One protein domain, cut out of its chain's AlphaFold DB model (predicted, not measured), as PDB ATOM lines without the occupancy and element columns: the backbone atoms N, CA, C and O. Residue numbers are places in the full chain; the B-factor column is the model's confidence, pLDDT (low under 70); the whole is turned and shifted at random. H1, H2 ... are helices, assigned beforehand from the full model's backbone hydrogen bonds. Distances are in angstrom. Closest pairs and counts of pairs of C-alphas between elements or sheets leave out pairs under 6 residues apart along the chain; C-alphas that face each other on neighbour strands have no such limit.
ATOM      1  N   LYS A  56      36.739  90.088  81.485       87.06
ATOM      2  CA  LYS A  56      35.512  90.773  81.095       87.06
ATOM      3  C   LYS A  56      35.232  91.916  82.067       87.06
ATOM      4  O   LYS A  56      35.126  91.709  83.273       87.06
ATOM      5  N   ALA A  57      35.058  93.128  81.544       88.00
ATOM      6  CA  ALA A  57      34.689  94.278  82.365       88.00
ATOM      7  C   ALA A  57      33.256  94.133  82.914       88.00
ATOM      8  O   ALA A  57      32.309  93.924  82.150       88.00
ATOM      9  N   ILE A  58      33.092  94.274  84.232       91.44
ATOM     10  CA  ILE A  58      31.786  94.208  84.902       91.44
ATOM     11  C   ILE A  58      31.110  95.594  84.846       91.44
ATOM     12  O   ILE A  58      31.705  96.580  85.295       91.44
ATOM     13  N   PRO A  59      29.864  95.709  84.347       92.81
ATOM     14  CA  PRO A  59      29.113  96.966  84.371       92.81
ATOM     15  C   PRO A  59      28.858  97.471  85.800       92.81
ATOM     16  O   PRO A  59      28.612  96.673  86.702       92.81
ATOM     17  N   GLU A  60      28.827  98.792  86.010       90.69
ATOM     18  CA  GLU A  60      28.699  99.400  87.353       90.69
ATOM     19  C   GLU A  60      27.460  98.921  88.136       90.69
ATOM     20  O   GLU A  60      27.559  98.607  89.322       90.69
ATOM     21  N   GLY A  61      26.298  98.790  87.481       91.56
ATOM     22  CA  GLY A  61      25.076  98.284  88.125       91.56
ATOM     23  C   GLY A  61      25.173  96.812  88.551       91.56
ATOM     24  O   GLY A  61      24.686  96.423  89.616       91.56
ATOM     25  N   THR A  62      25.860  95.989  87.756       93.81
ATOM     26  CA  THR A  62      26.126  94.586  88.098       93.81
ATOM     27  C   THR A  62      27.164  94.492  89.213       93.81
ATOM     28  O   THR A  62      26.980  93.716  90.145       93.81
ATOM     29  N   MET A  63      28.192  95.344  89.181       94.44
ATOM     30  CA  MET A  63      29.204  95.452  90.234       94.44
ATOM     31  C   MET A  63      28.578  95.824  91.582       94.44
ATOM     32  O   MET A  63      28.892  95.206  92.596       94.44
ATOM     33  N   ARG A  64      27.623  96.764  91.593       94.56
ATOM     34  CA  ARG A  64      26.819  97.107  92.777       94.56
ATOM     35  C   ARG A  64      26.076  95.889  93.332       94.56
ATOM     36  O   ARG A  64      26.140  95.628  94.528       94.56
ATOM     37  N   SER A  65      25.412  95.123  92.469       94.25
ATOM     38  CA  SER A  65      24.675  93.918  92.882       94.25
ATOM     39  C   SER A  65      25.603  92.841  93.456       94.25
ATOM     40  O   SER A  65      25.329  92.300  94.522       94.25
ATOM     41  N   ILE A  66      26.740  92.597  92.799       94.38
ATOM     42  CA  ILE A  66      27.772  91.656  93.256       94.38
ATOM     43  C   ILE A  66      28.318  92.076  94.624       94.38
ATOM     44  O   ILE A  66      28.339  91.270  95.550       94.38
ATOM     45  N   MET A  67      28.729  93.340  94.776       93.56
ATOM     46  CA  MET A  67      29.273  93.853  96.036       93.56
ATOM     47  C   MET A  67      28.252  93.783  97.172       93.56
ATOM     48  O   MET A  67      28.613  93.458  98.301       93.56
ATOM     49  N   ARG A  68      26.972  94.041  96.885       93.81
ATOM     50  CA  ARG A  68      25.886  93.861  97.852       93.81
ATOM     51  C   ARG A  68      25.786  92.408  98.318       93.81
ATOM     52  O   ARG A  68      25.801  92.176  99.524       93.81
ATOM     53  N   ASP A  69      25.703  91.454  97.392       93.00
ATOM     54  CA  ASP A  69      25.586  90.026  97.717       93.00
ATOM     55  C   ASP A  69      26.833  89.527  98.477       93.00
ATOM     56  O   ASP A  69      26.709  88.783  99.451       93.00
ATOM     57  N   MET A  70      28.033  89.996  98.111       91.81
ATOM     58  CA  MET A  70      29.281  89.707  98.834       91.81
ATOM     59  C   MET A  70      29.274  90.253 100.267       91.81
ATOM     60  O   MET A  70      29.653  89.544 101.195       91.81
ATOM     61  N   LEU A  71      28.831  91.494 100.479       90.38
ATOM     62  CA  LEU A  71      28.785  92.089 101.819       90.38
ATOM     63  C   LEU A  71      27.726  91.427 102.705       90.38
ATOM     64  O   LEU A  71      27.988  91.144 103.875       90.38
ATOM     65  N   VAL A  72      26.542  91.145 102.154       89.31
ATOM     66  CA  VAL A  72      25.465  90.469 102.889       89.31
ATOM     67  C   VAL A  72      25.877  89.043 103.248       89.31
ATOM     68  O   VAL A  72      25.781  88.669 104.415       89.31
ATOM     69  N   SER A  73      26.401  88.264 102.301       87.06
ATOM     70  CA  SER A  73      26.873  86.898 102.579       87.06
ATOM     71  C   SER A  73      27.990  86.871 103.621       87.06
ATOM     72  O   SER A  73      27.927  86.069 104.550       87.06
ATOM     73  N   GLN A  74      28.954  87.793 103.548       86.31
ATOM     74  CA  GLN A  74      30.013  87.899 104.548       86.31
ATOM     75  C   GLN A  74      29.455  88.191 105.946       86.31
ATOM     76  O   GLN A  74      29.936  87.619 106.923       86.31
ATOM     77  N   SER A  75      28.428  89.041 106.052       83.44
ATOM     78  CA  SER A  75      27.782  89.327 107.337       83.44
ATOM     79  C   SER A  75      27.068  88.103 107.919       83.44
ATOM     80  O   SER A  75      27.197  87.840 109.111       83.44
ATOM     81  N   VAL A  76      26.398  87.307 107.077       81.38
ATOM     82  CA  VAL A  76      25.738  86.061 107.496       81.38
ATOM     83  C   VAL A  76      26.776  85.047 107.977       81.38
ATOM     84  O   VAL A  76      26.669  84.539 109.086       81.38
ATOM     85  N   LEU A  77      27.850  84.838 107.210       80.38
ATOM     86  CA  LEU A  77      28.936  83.933 107.596       80.38
ATOM     87  C   LEU A  77      29.639  84.361 108.884       80.38
ATOM     88  O   LEU A  77      30.134  83.515 109.623       80.38
ATOM     89  N   GLN A  78      29.731  85.663 109.155       76.69
ATOM     90  CA  GLN A  78      30.323  86.161 110.392       76.69
ATOM     91  C   GLN A  78      29.438  85.871 111.611       76.69
ATOM     92  O   GLN A  78      29.976  85.542 112.667       76.69
ATOM     93  N   VAL A  79      28.113  85.966 111.464       72.06
ATOM     94  CA  VAL A  79      27.149  85.590 112.510       72.06
ATOM     95  C   VAL A  79      27.153  84.079 112.723       72.06
ATOM     96  O   VAL A  79      27.196  83.629 113.860       72.06
ATOM     97  N   ASP A  80      27.186  83.292 111.650       63.97
ATOM     98  CA  ASP A  80      27.139  81.836 111.763       63.97
ATOM     99  C   ASP A  80      28.470  81.230 112.217       63.97
ATOM    100  O   ASP A  80      28.467  80.169 112.821       63.97
ATOM    101  N   LYS A  81      29.619  81.889 112.017       60.06
ATOM    102  CA  LYS A  81      30.922  81.409 112.520       60.06
ATOM    103  C   LYS A  81      30.989  81.261 114.042       60.06
ATOM    104  O   LYS A  81      31.824  80.497 114.512       60.06
ATOM    105  N   SER A  82      30.152  81.964 114.808       53.72
ATOM    106  CA  SER A  82      30.035  81.743 116.257       53.72
ATOM    107  C   SER A  82      29.118  80.565 116.619       53.72
ATOM    108  O   SER A  82      29.178  80.092 117.748       53.72
ATOM    109  N   ALA A  83      28.299  80.079 115.677       50.56
ATOM    110  CA  ALA A  83      27.378  78.949 115.844       50.56
ATOM    111  C   ALA A  83      27.854  77.655 115.139       50.56
ATOM    112  O   ALA A  83      27.500  76.554 115.554       50.56
ATOM    113  N   LEU A  84      28.666  77.776 114.085       53.84
ATOM    114  CA  LEU A  84      29.271  76.702 113.295       53.84
ATOM    115  C   LEU A  84      30.666  76.387 113.838       53.84
ATOM    116  O   LEU A  84      31.685  76.630 113.186       53.84
ATOM    117  N   ASP A  85      30.711  75.850 115.052       48.09
ATOM    118  CA  ASP A  85      31.940  75.351 115.661       48.09
ATOM    119  C   ASP A  85      32.482  74.178 114.809       48.09
ATOM    120  O   ASP A  85      31.990  73.053 114.867       48.09
ATOM    121  N   GLY A  86      33.456  74.462 113.934       54.19
ATOM    122  CA  GLY A  86      34.215  73.457 113.177       54.19
ATOM    123  C   GLY A  86      34.117  73.490 111.644       54.19
ATOM    124  O   GLY A  86      34.963  72.876 110.992       54.19
ATOM    125  N   MET A  87      33.179  74.227 111.033       57.28
ATOM    126  CA  MET A  87      33.082  74.313 109.563       57.28
ATOM    127  C   MET A  87      33.781  75.578 109.042       57.28
ATOM    128  O   MET A  87      33.243  76.683 109.073       57.28
ATOM    129  N   ARG A  88      35.023  75.430 108.567       59.94
ATOM    130  CA  ARG A  88      35.784  76.526 107.945       59.94
ATOM    131  C   ARG A  88      35.280  76.784 106.526       59.94
ATOM    132  O   ARG A  88      35.873  76.306 105.569       59.94
ATOM    133  N   ILE A  89      34.200  77.546 106.396       68.19
ATOM    134  CA  ILE A  89      33.779  78.073 105.092       68.19
ATOM    135  C   ILE A  89      34.830  79.096 104.636       68.19
ATOM    136  O   ILE A  89      35.045  80.112 105.314       68.19
ATOM    137  N   ASP A  90      35.501  78.819 103.516       77.12
ATOM    138  CA  ASP A  90      36.445  79.753 102.905       77.12
ATOM    139  C   ASP A  90      35.674  80.907 102.251       77.12
ATOM    140  O   ASP A  90      34.805  80.722 101.397       77.12
ATOM    141  N   SER A  91      36.002  82.136 102.650       75.56
ATOM    142  CA  SER A  91      35.424  83.343 102.061       75.56
ATOM    143  C   SER A  91      35.676  83.447 100.556       75.56
ATOM    144  O   SER A  91      34.847  84.015  99.846       75.56
ATOM    145  N   VAL A  92      36.791  82.902 100.055       83.44
ATOM    146  CA  VAL A  92      37.110  82.932  98.621       83.44
ATOM    147  C   VAL A  92      36.152  82.036  97.839       83.44
ATOM    148  O   VAL A  92      35.663  82.434  96.784       83.44
ATOM    149  N   GLU A  93      35.821  80.861  98.370       84.75
ATOM    150  CA  GLU A  93      34.862  79.941  97.755       84.75
ATOM    151  C   GLU A  93      33.464  80.572  97.667       84.75
ATOM    152  O   GLU A  93      32.818  80.554  96.621       84.75
ATOM    153  N   VAL A  94      33.030  81.258  98.726       85.38
ATOM    154  CA  VAL A  94      31.737  81.957  98.721       85.38
ATOM    155  C   VAL A  94      31.733  83.124  97.730       85.38
ATOM    156  O   VAL A  94      30.795  83.275  96.949       85.38
ATOM    157  N   GLN A  95      32.789  83.939  97.708       88.31
ATOM    158  CA  GLN A  95      32.889  85.067  96.777       88.31
ATOM    159  C   GLN A  95      32.964  84.607  95.316       88.31
ATOM    160  O   GLN A  95      32.345  85.225  94.450       88.31
ATOM    161  N   THR A  96      33.679  83.516  95.033       90.00
ATOM    162  CA  THR A  96      33.747  82.929  93.685       90.00
ATOM    163  C   THR A  96      32.403  82.351  93.250       90.00
ATOM    164  O   THR A  96      31.992  82.596  92.117       90.00
ATOM    165  N   ALA A  97      31.664  81.685  94.142       90.31
ATOM    166  CA  ALA A  97      30.307  81.218  93.860       90.31
ATOM    167  C   ALA A  97      29.338  82.381  93.568       90.31
ATOM    168  O   ALA A  97      28.544  82.311  92.626       90.31
ATOM    169  N   ILE A  98      29.435  83.482  94.324       91.62
ATOM    170  CA  ILE A  98      28.641  84.695  94.075       91.62
ATOM    171  C   ILE A  98      28.983  85.286  92.709       91.62
ATOM    172  O   ILE A  98      28.075  85.578  91.942       91.62
ATOM    173  N   LEU A  99      30.263  85.422  92.356       93.19
ATOM    174  CA  LEU A  99      30.663  85.897  91.025       93.19
ATOM    175  C   LEU A  99      30.143  84.975  89.911       93.19
ATOM    176  O   LEU A  99      29.610  85.463  88.911       93.19
ATOM    177  N   GLY A 100      30.196  83.659  90.132       91.94
ATOM    178  CA  GLY A 100      29.665  82.644  89.223       91.94
ATOM    179  C   GLY A 100      28.164  82.796  88.959       91.94
ATOM    180  O   GLY A 100      27.742  82.704  87.808       91.94
ATOM    181  N   LYS A 101      27.361  83.145  89.977       93.88
ATOM    182  CA  LYS A 101      25.924  83.465  89.829       93.88
ATOM    183  C   LYS A 101      25.673  84.609  88.838       93.88
ATOM    184  O   LYS A 101      24.636  84.629  88.181       93.88
ATOM    185  N   TYR A 102      26.612  85.548  88.715       92.88
ATOM    186  CA  TYR A 102      26.539  86.662  87.765       92.88
ATOM    187  C   TYR A 102      27.284  86.395  86.446       92.88
ATOM    188  O   TYR A 102      27.298  87.264  85.575       92.88
ATOM    189  N   GLY A 103      27.875  85.208  86.273       92.44
ATOM    190  CA  GLY A 103      28.620  84.826  85.073       92.44
ATOM    191  C   GLY A 103      30.005  85.471  84.962       92.44
ATOM    192  O   GLY A 103      30.472  85.695  83.846       92.44
ATOM    193  N   TYR A 104      30.636  85.797  86.095       93.75
ATOM    194  CA  TYR A 104      31.978  86.380  86.155       93.75
ATOM    195  C   TYR A 104      32.934  85.518  86.975       93.75
ATOM    196  O   TYR A 104      32.527  84.756  87.853       93.75
ATOM    197  N   THR A 105      34.223  85.670  86.700       92.75
ATOM    198  CA  THR A 105      35.307  85.028  87.444       92.75
ATOM    199  C   THR A 105      35.963  85.998  88.429       92.75
ATOM    200  O   THR A 105      35.733  87.211  88.406       92.75
ATOM    201  N   MET A 106      36.818  85.472  89.311       91.06
ATOM    202  CA  MET A 106      37.605  86.304  90.227       91.06
ATOM    203  C   MET A 106      38.583  87.227  89.480       91.06
ATOM    204  O   MET A 106      38.839  88.346  89.926       91.06
ATOM    205  N   ASP A 107      39.097  86.793  88.327       91.06
ATOM    206  CA  ASP A 107      40.016  87.595  87.516       91.06
ATOM    207  C   ASP A 107      39.298  88.770  86.839       91.06
ATOM    208  O   ASP A 107      39.819  89.888  86.849       91.06
ATOM    209  N   ASP A 108      38.062  88.567  86.368       92.56
ATOM    210  CA  ASP A 108      37.195  89.633  85.839       92.56
ATOM    211  C   ASP A 108      36.910  90.708  86.894       92.56
ATOM    212  O   ASP A 108      36.968  91.915  86.628       92.56
ATOM    213  N   PHE A 109      36.638  90.271  88.127       92.00
ATOM    214  CA  PHE A 109      36.393  91.164  89.252       92.00
ATOM    215  C   PHE A 109      37.639  91.983  89.601       92.00
ATOM    216  O   PHE A 109      37.567  93.212  89.672       92.00
ATOM    217  N   ARG A 110      38.801  91.332  89.752       91.12
ATOM    218  CA  ARG A 110      40.083  92.002  90.035       91.12
ATOM    219  C   ARG A 110      40.450  93.009  88.949       91.12
ATOM    220  O   ARG A 110      40.855  94.129  89.265       91.12
ATOM    221  N   PHE A 111      40.282  92.625  87.686       92.06
ATOM    222  CA  PHE A 111      40.500  93.506  86.546       92.06
ATOM    223  C   PHE A 111      39.583  94.732  86.611       92.06
ATOM    224  O   PHE A 111      40.060  95.863  86.526       92.06
ATOM    225  N   THR A 112      38.287  94.521  86.853       91.62
ATOM    226  CA  THR A 112      37.308  95.612  86.893       91.62
ATOM    227  C   THR A 112      37.545  96.565  88.066       91.62
ATOM    228  O   THR A 112      37.491  97.780  87.882       91.62
ATOM    229  N   VAL A 113      37.860  96.054  89.262       91.06
ATOM    230  CA  VAL A 113      38.204  96.896  90.424       91.06
ATOM    231  C   VAL A 113      39.426  97.758  90.117       91.06
ATOM    232  O   VAL A 113      39.419  98.957  90.396       91.06
ATOM    233  N   ARG A 114      40.459  97.170  89.500       89.81
ATOM    234  CA  ARG A 114      41.673  97.889  89.105       89.81
ATOM    235  C   ARG A 114      41.359  99.010  88.115       89.81
ATOM    236  O   ARG A 114      41.736 100.150  88.366       89.81
ATOM    237  N   GLU A 115      40.627  98.705  87.049       89.50
ATOM    238  CA  GLU A 115      40.141  99.677  86.059       89.50
ATOM    239  C   GLU A 115      39.367 100.828  86.716       89.50
ATOM    240  O   GLU A 115      39.674 101.999  86.506       89.50
ATOM    241  N   MET A 116      38.396 100.505  87.572       87.94
ATOM    242  CA  MET A 116      37.564 101.487  88.266       87.94
ATOM    243  C   MET A 116      38.361 102.350  89.251       87.94
ATOM    244  O   MET A 116      38.069 103.537  89.382       87.94
ATOM    245  N   SER A 117      39.383 101.789  89.906       85.00
ATOM    246  CA  SER A 117      40.245 102.520  90.846       85.00
ATOM    247  C   SER A 117      41.130 103.573  90.174       85.00
ATOM    248  O   SER A 117      41.466 104.578  90.794       85.00
ATOM    249  N   MET A 118      41.480 103.378  88.899       86.75
ATOM    250  CA  MET A 118      42.318 104.314  88.140       86.75
ATOM    251  C   MET A 118      41.517 105.457  87.503       86.75
ATOM    252  O   MET A 118      42.097 106.421  87.000       86.75
ATOM    253  N   ARG A 119      40.181 105.378  87.504       85.94
ATOM    254  CA  ARG A 119      39.318 106.397  86.893       85.94
ATOM    255  C   ARG A 119      39.190 107.620  87.801       85.94
ATOM    256  O   ARG A 119      38.797 107.515  88.960       85.94
ATOM    257  N   LYS A 120      39.410 108.810  87.229       79.12
ATOM    258  CA  LYS A 120      39.288 110.113  87.916       79.12
ATOM    259  C   LYS A 120      37.905 110.354  88.547       79.12
ATOM    260  O   LYS A 120      37.804 111.096  89.516       79.12
ATOM    261  N   SER A 121      36.850 109.733  88.015       78.75
ATOM    262  CA  SER A 121      35.469 109.863  88.503       78.75
ATOM    263  C   SER A 121      35.167 109.089  89.793       78.75
ATOM    264  O   SER A 121      34.059 109.213  90.306       78.75
ATOM    265  N   ASN A 122      36.116 108.300  90.313       79.56
ATOM    266  CA  ASN A 122      35.950 107.451  91.498       79.56
ATOM    267  C   ASN A 122      34.619 106.653  91.517       79.56
ATOM    268  O   ASN A 122      33.826 106.765  92.458       79.56
ATOM    269  N   PRO A 123      34.348 105.833  90.484       86.81
ATOM    270  CA  PRO A 123      33.095 105.088  90.369       86.81
ATOM    271  C   PRO A 123      32.871 104.112  91.535       86.81
ATOM    272  O   PRO A 123      31.727 103.859  91.908       86.81
ATOM    273  N   LEU A 124      33.940 103.620  92.175       87.38
ATOM    274  CA  LEU A 124      33.846 102.720  93.330       87.38
ATOM    275  C   LEU A 124      33.112 103.358  94.514       87.38
ATOM    276  O   LEU A 124      32.273 102.701  95.125       87.38
ATOM    277  N   ALA A 125      33.374 104.632  94.821       87.62
ATOM    278  CA  ALA A 125      32.696 105.325  95.919       87.62
ATOM    279  C   ALA A 125      31.186 105.482  95.663       87.62
ATOM    280  O   ALA A 125      30.372 105.290  96.572       87.62
ATOM    281  N   ASN A 126      30.804 105.762  94.413       89.81
ATOM    282  CA  ASN A 126      29.400 105.854  94.008       89.81
ATOM    283  C   ASN A 126      28.706 104.487  94.073       89.81
ATOM    284  O   ASN A 126      27.597 104.382  94.600       89.81
ATOM    285  N   ILE A 127      29.377 103.429  93.605       92.69
ATOM    286  CA  ILE A 127      28.890 102.049  93.705       92.69
ATOM    287  C   ILE A 127      28.674 101.672  95.173       92.69
ATOM    288  O   ILE A 127      27.578 101.242  95.522       92.69
ATOM    289  N   LEU A 128      29.665 101.893  96.043       92.19
ATOM    290  CA  LEU A 128      29.591 101.597  97.481       92.19
ATOM    291  C   LEU A 128      28.449 102.348  98.177       92.19
ATOM    292  O   LEU A 128      27.699 101.753  98.950       92.19
ATOM    293  N   SER A 129      28.269 103.632  97.861       92.25
ATOM    294  CA  SER A 129      27.149 104.434  98.375       92.25
ATOM    295  C   SER A 129      25.802 103.855  97.931       92.25
ATOM    296  O   SER A 129      24.865 103.739  98.723       92.25
ATOM    297  N   GLY A 130      25.724 103.411  96.675       92.44
ATOM    298  CA  GLY A 130      24.578 102.688  96.145       92.44
ATOM    299  C   GLY A 130      24.319 101.364  96.871       92.44
ATOM    300  O   GLY A 130      23.175 101.085  97.235       92.44
ATOM    301  N   VAL A 131      25.355 100.564  97.123       94.25
ATOM    302  CA  VAL A 131      25.235  99.300  97.867       94.25
ATOM    303  C   VAL A 131      24.677  99.547  99.266       94.25
ATOM    304  O   VAL A 131      23.745  98.862  99.684       94.25
ATOM    305  N   ALA A 132      25.185 100.559  99.974       91.81
ATOM    306  CA  ALA A 132      24.692 100.917 101.300       91.81
ATOM    307  C   ALA A 132      23.191 101.269 101.282       91.81
ATOM    308  O   ALA A 132      22.436 100.817 102.148       91.81
ATOM    309  N   ALA A 133      22.739 102.018 100.271       92.31
ATOM    310  CA  ALA A 133      21.324 102.337 100.089       92.31
ATOM    311  C   ALA A 133      20.469 101.089  99.797       92.31
ATOM    312  O   ALA A 133      19.400 100.932 100.391       92.31
ATOM    313  N   ASP A 134      20.951 100.171  98.953       90.31
ATOM    314  CA  ASP A 134      20.235  98.927  98.636       90.31
ATOM    315  C   ASP A 134      20.087  98.030  99.862       90.31
ATOM    316  O   ASP A 134      19.012  97.475 100.101       90.31
ATOM    317  N   ILE A 135      21.158  97.900 100.652       90.88
ATOM    318  CA  ILE A 135      21.149  97.137 101.902       90.88
ATOM    319  C   ILE A 135      20.121  97.742 102.856       90.88
ATOM    320  O   ILE A 135      19.272  97.010 103.374       90.88
ATOM    321  N   LYS A 136      20.142  99.070 103.035       89.00
ATOM    322  CA  LYS A 136      19.178  99.788 103.877       89.00
ATOM    323  C   LYS A 136      17.738  99.541 103.427       89.00
ATOM    324  O   LYS A 136      16.888  99.264 104.268       89.00
ATOM    325  N   TYR A 137      17.469  99.586 102.123       87.81
ATOM    326  CA  TYR A 137      16.133  99.327 101.589       87.81
ATOM    327  C   TYR A 137      15.687  97.875 101.817       87.81
ATOM    328  O   TYR A 137      14.595  97.645 102.337       87.81
ATOM    329  N   SER A 138      16.537  96.881 101.522       83.25
ATOM    330  CA  SER A 138      16.183  95.479 101.803       83.25
ATOM    331  C   SER A 138      15.994  95.183 103.276       83.25
ATOM    332  O   SER A 138      15.178  94.330 103.610       83.25
ATOM    333  N   ARG A 139      16.734  95.871 104.148       84.25
ATOM    334  CA  ARG A 139      16.641  95.672 105.590       84.25
ATOM    335  C   ARG A 139      15.231  95.960 106.091       84.25
ATOM    336  O   ARG A 139      14.704  95.147 106.833       84.25
ATOM    337  N   VAL A 140      14.598  97.042 105.639       79.94
ATOM    338  CA  VAL A 140      13.227  97.388 106.052       79.94
ATOM    339  C   VAL A 140      12.239  96.276 105.681       79.94
ATOM    340  O   VAL A 140      11.443  95.846 106.514       79.94
ATOM    341  N   GLY A 141      12.326  95.755 104.452       80.69
ATOM    342  CA  GLY A 141      11.480  94.640 104.012       80.69
ATOM    343  C   GLY A 141      11.766  93.335 104.763       80.69
ATOM    344  O   GLY A 141      10.838  92.615 105.131       80.69
ATOM    345  N   ALA A 142      13.040  93.036 105.024       79.50
ATOM    346  CA  ALA A 142      13.454  91.854 105.776       79.50
ATOM    347  C   ALA A 142      13.025  91.924 107.250       79.50
ATOM    348  O   ALA A 142      12.532  90.936 107.783       79.50
ATOM    349  N   GLU A 143      13.142  93.089 107.891       81.50
ATOM    350  CA  GLU A 143      12.684  93.321 109.265       81.50
ATOM    351  C   GLU A 143      11.168  93.148 109.392       81.50
ATOM    352  O   GLU A 143      10.706  92.554 110.365       81.50
ATOM    353  N   GLY A 144      10.394  93.620 108.408       81.38
ATOM    354  CA  GLY A 144       8.948  93.389 108.354       81.38
ATOM    355  C   GLY A 144       8.610  91.896 108.340       81.38
ATOM    356  O   GLY A 144       7.914  91.413 109.233       81.38
ATOM    357  N   ARG A 145       9.198  91.145 107.399       83.88
ATOM    358  CA  ARG A 145       9.013  89.685 107.293       83.88
ATOM    359  C   ARG A 145       9.481  88.943 108.544       83.88
ATOM    360  O   ARG A 145       8.839  87.993 108.973       83.88
ATOM    361  N   TYR A 146      10.584  89.377 109.149       84.56
ATOM    362  CA  TYR A 146      11.097  88.781 110.379       84.56
ATOM    363  C   TYR A 146      10.135  88.982 111.556       84.56
ATOM    364  O   TYR A 146       9.868  88.041 112.299       84.56
ATOM    365  N   LYS A 147       9.551  90.177 111.707       86.62
ATOM    366  CA  LYS A 147       8.534  90.442 112.738       86.62
ATOM    367  C   LYS A 147       7.272  89.607 112.534       86.62
ATOM    368  O   LYS A 147       6.721  89.092 113.504       86.62
ATOM    369  N   GLU A 148       6.826  89.456 111.292       85.38
ATOM    370  CA  GLU A 148       5.711  88.565 110.956       85.38
ATOM    371  C   GLU A 148       6.038  87.112 111.314       85.38
ATOM    372  O   GLU A 148       5.226  86.441 111.949       85.38
ATOM    373  N   GLN A 149       7.253  86.655 110.998       87.31
ATOM    374  CA  GLN A 149       7.716  85.317 111.345       87.31
ATOM    375  C   GLN A 149       7.740  85.089 112.861       87.31
ATOM    376  O   GLN A 149       7.219  84.080 113.327       87.31
ATOM    377  N   LEU A 150       8.262  86.045 113.635       88.69
ATOM    378  CA  LEU A 150       8.247  85.988 115.101       88.69
ATOM    379  C   LEU A 150       6.825  85.926 115.663       88.69
ATOM    380  O   LEU A 150       6.566  85.214 116.631       88.69
ATOM    381  N   ARG A 151       5.884  86.652 115.049       90.44
ATOM    382  CA  ARG A 151       4.475  86.609 115.447       90.44
ATOM    383  C   ARG A 151       3.866  85.232 115.187       90.44
ATOM    384  O   ARG A 151       3.160  84.722 116.052       90.44
ATOM    385  N   ILE A 152       4.139  84.632 114.028       88.06
ATOM    386  CA  ILE A 152       3.699  83.266 113.704       88.06
ATOM    387  C   ILE A 152       4.295  82.269 114.698       88.06
ATOM    388  O   ILE A 152       3.578  81.406 115.193       88.06
ATOM    389  N   ASP A 153       5.576  82.417 115.027       89.69
ATOM    390  CA  ASP A 153       6.281  81.527 115.949       89.69
ATOM    391  C   ASP A 153       5.716  81.610 117.368       89.69
ATOM    392  O   ASP A 153       5.455  80.579 117.985       89.69
ATOM    393  N   SER A 154       5.434  82.823 117.848       90.38
ATOM    394  CA  SER A 154       4.758  83.039 119.129       90.38
ATOM    395  C   SER A 154       3.366  82.403 119.145       90.38
ATOM    396  O   SER A 154       3.049  81.656 120.067       90.38
ATOM    397  N   ILE A 155       2.556  82.617 118.100       90.62
ATOM    398  CA  ILE A 155       1.224  82.001 117.984       90.62
ATOM    399  C   ILE A 155       1.330  80.473 117.972       90.62
ATOM    400  O   ILE A 155       0.541  79.806 118.640       90.62
ATOM    401  N   ALA A 156       2.293  79.922 117.230       89.25
ATOM    402  CA  ALA A 156       2.522  78.488 117.156       89.25
ATOM    403  C   ALA A 156       2.841  77.917 118.533       89.25
ATOM    404  O   ALA A 156       2.136  77.022 118.986       89.25
ATOM    405  N   GLN A 157       3.816  78.490 119.239       90.31
ATOM    406  CA  GLN A 157       4.183  78.035 120.577       90.31
ATOM    407  C   GLN A 157       3.020  78.124 121.566       90.31
ATOM    408  O   GLN A 157       2.789  77.163 122.290       90.31
ATOM    409  N   THR A 158       2.256  79.221 121.570       88.44
ATOM    410  CA  THR A 158       1.098  79.372 122.465       88.44
ATOM    411  C   THR A 158      -0.021  78.378 122.154       88.44
ATOM    412  O   THR A 158      -0.689  77.902 123.064       88.44
ATOM    413  N   ARG A 159      -0.262  78.058 120.877       88.81
ATOM    414  CA  ARG A 159      -1.330  77.123 120.490       88.81
ATOM    415  C   ARG A 159      -0.963  75.662 120.684       88.81
ATOM    416  O   ARG A 159      -1.852  74.853 120.922       88.81
ATOM    417  N   THR A 160       0.311  75.321 120.533       86.94
ATOM    418  CA  THR A 160       0.779  73.936 120.646       86.94
ATOM    419  C   THR A 160       1.346  73.613 122.022       86.94
ATOM    420  O   THR A 160       1.728  72.471 122.250       86.94
ATOM    421  N   SER A 161       1.472  74.599 122.916       88.44
ATOM    422  CA  SER A 161       1.912  74.353 124.285       88.44
ATOM    423  C   SER A 161       0.867  73.549 125.046       88.44
ATOM    424  O   SER A 161      -0.315  73.892 125.006       88.44
ATOM    425  N   ASP A 162       1.313  72.528 125.769       87.38
ATOM    426  CA  ASP A 162       0.444  71.639 126.532       87.38
ATOM    427  C   ASP A 162       0.605  71.881 128.036       87.38
ATOM    428  O   ASP A 162       1.723  72.001 128.542       87.38
TER     429      ASP A 162
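Overview. This is residues 56 to 162 of the 329 residues of an uncharacterized protein of Rikenella microfusus (UniProt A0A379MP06). Crossed helices H1 to H4 make a body from which residues 136 to 160 of H4 stick out as an arm. H1 and H2 form a hairpin. The printed part, 107 residues with four named helices, is all helix and loose, radius of gyration of the C-alphas 18.5 A, spans 65 by 33 by 22 A.

Along the chain. Find C-alpha 60 at (28.699, 99.400, 87.353), where H1, residues 60 to 80, begins and runs 30.1 A. H2, residues 91 to 101, and H3, residues 106 to 118, follow. H4, residues 123 to 160, runs 54.1 A to C-alpha 160 at (0.779, 73.936, 120.646).

Arrangement. H1 touches H4 with residues 60 to 68 alone, closest at C-alphas 64 and 127, 5.4 A. H2 and H3 only just touch, only at the corner, with 3 pairs of C-alphas within 8 A. Each O i to N i+4 pair is within hydrogen-bond range in H1 to H3, 33 of 34 in H4.

Size, cuts and confidence. The printed part has no cut; pLDDT is under 70 at residues 80 to 89.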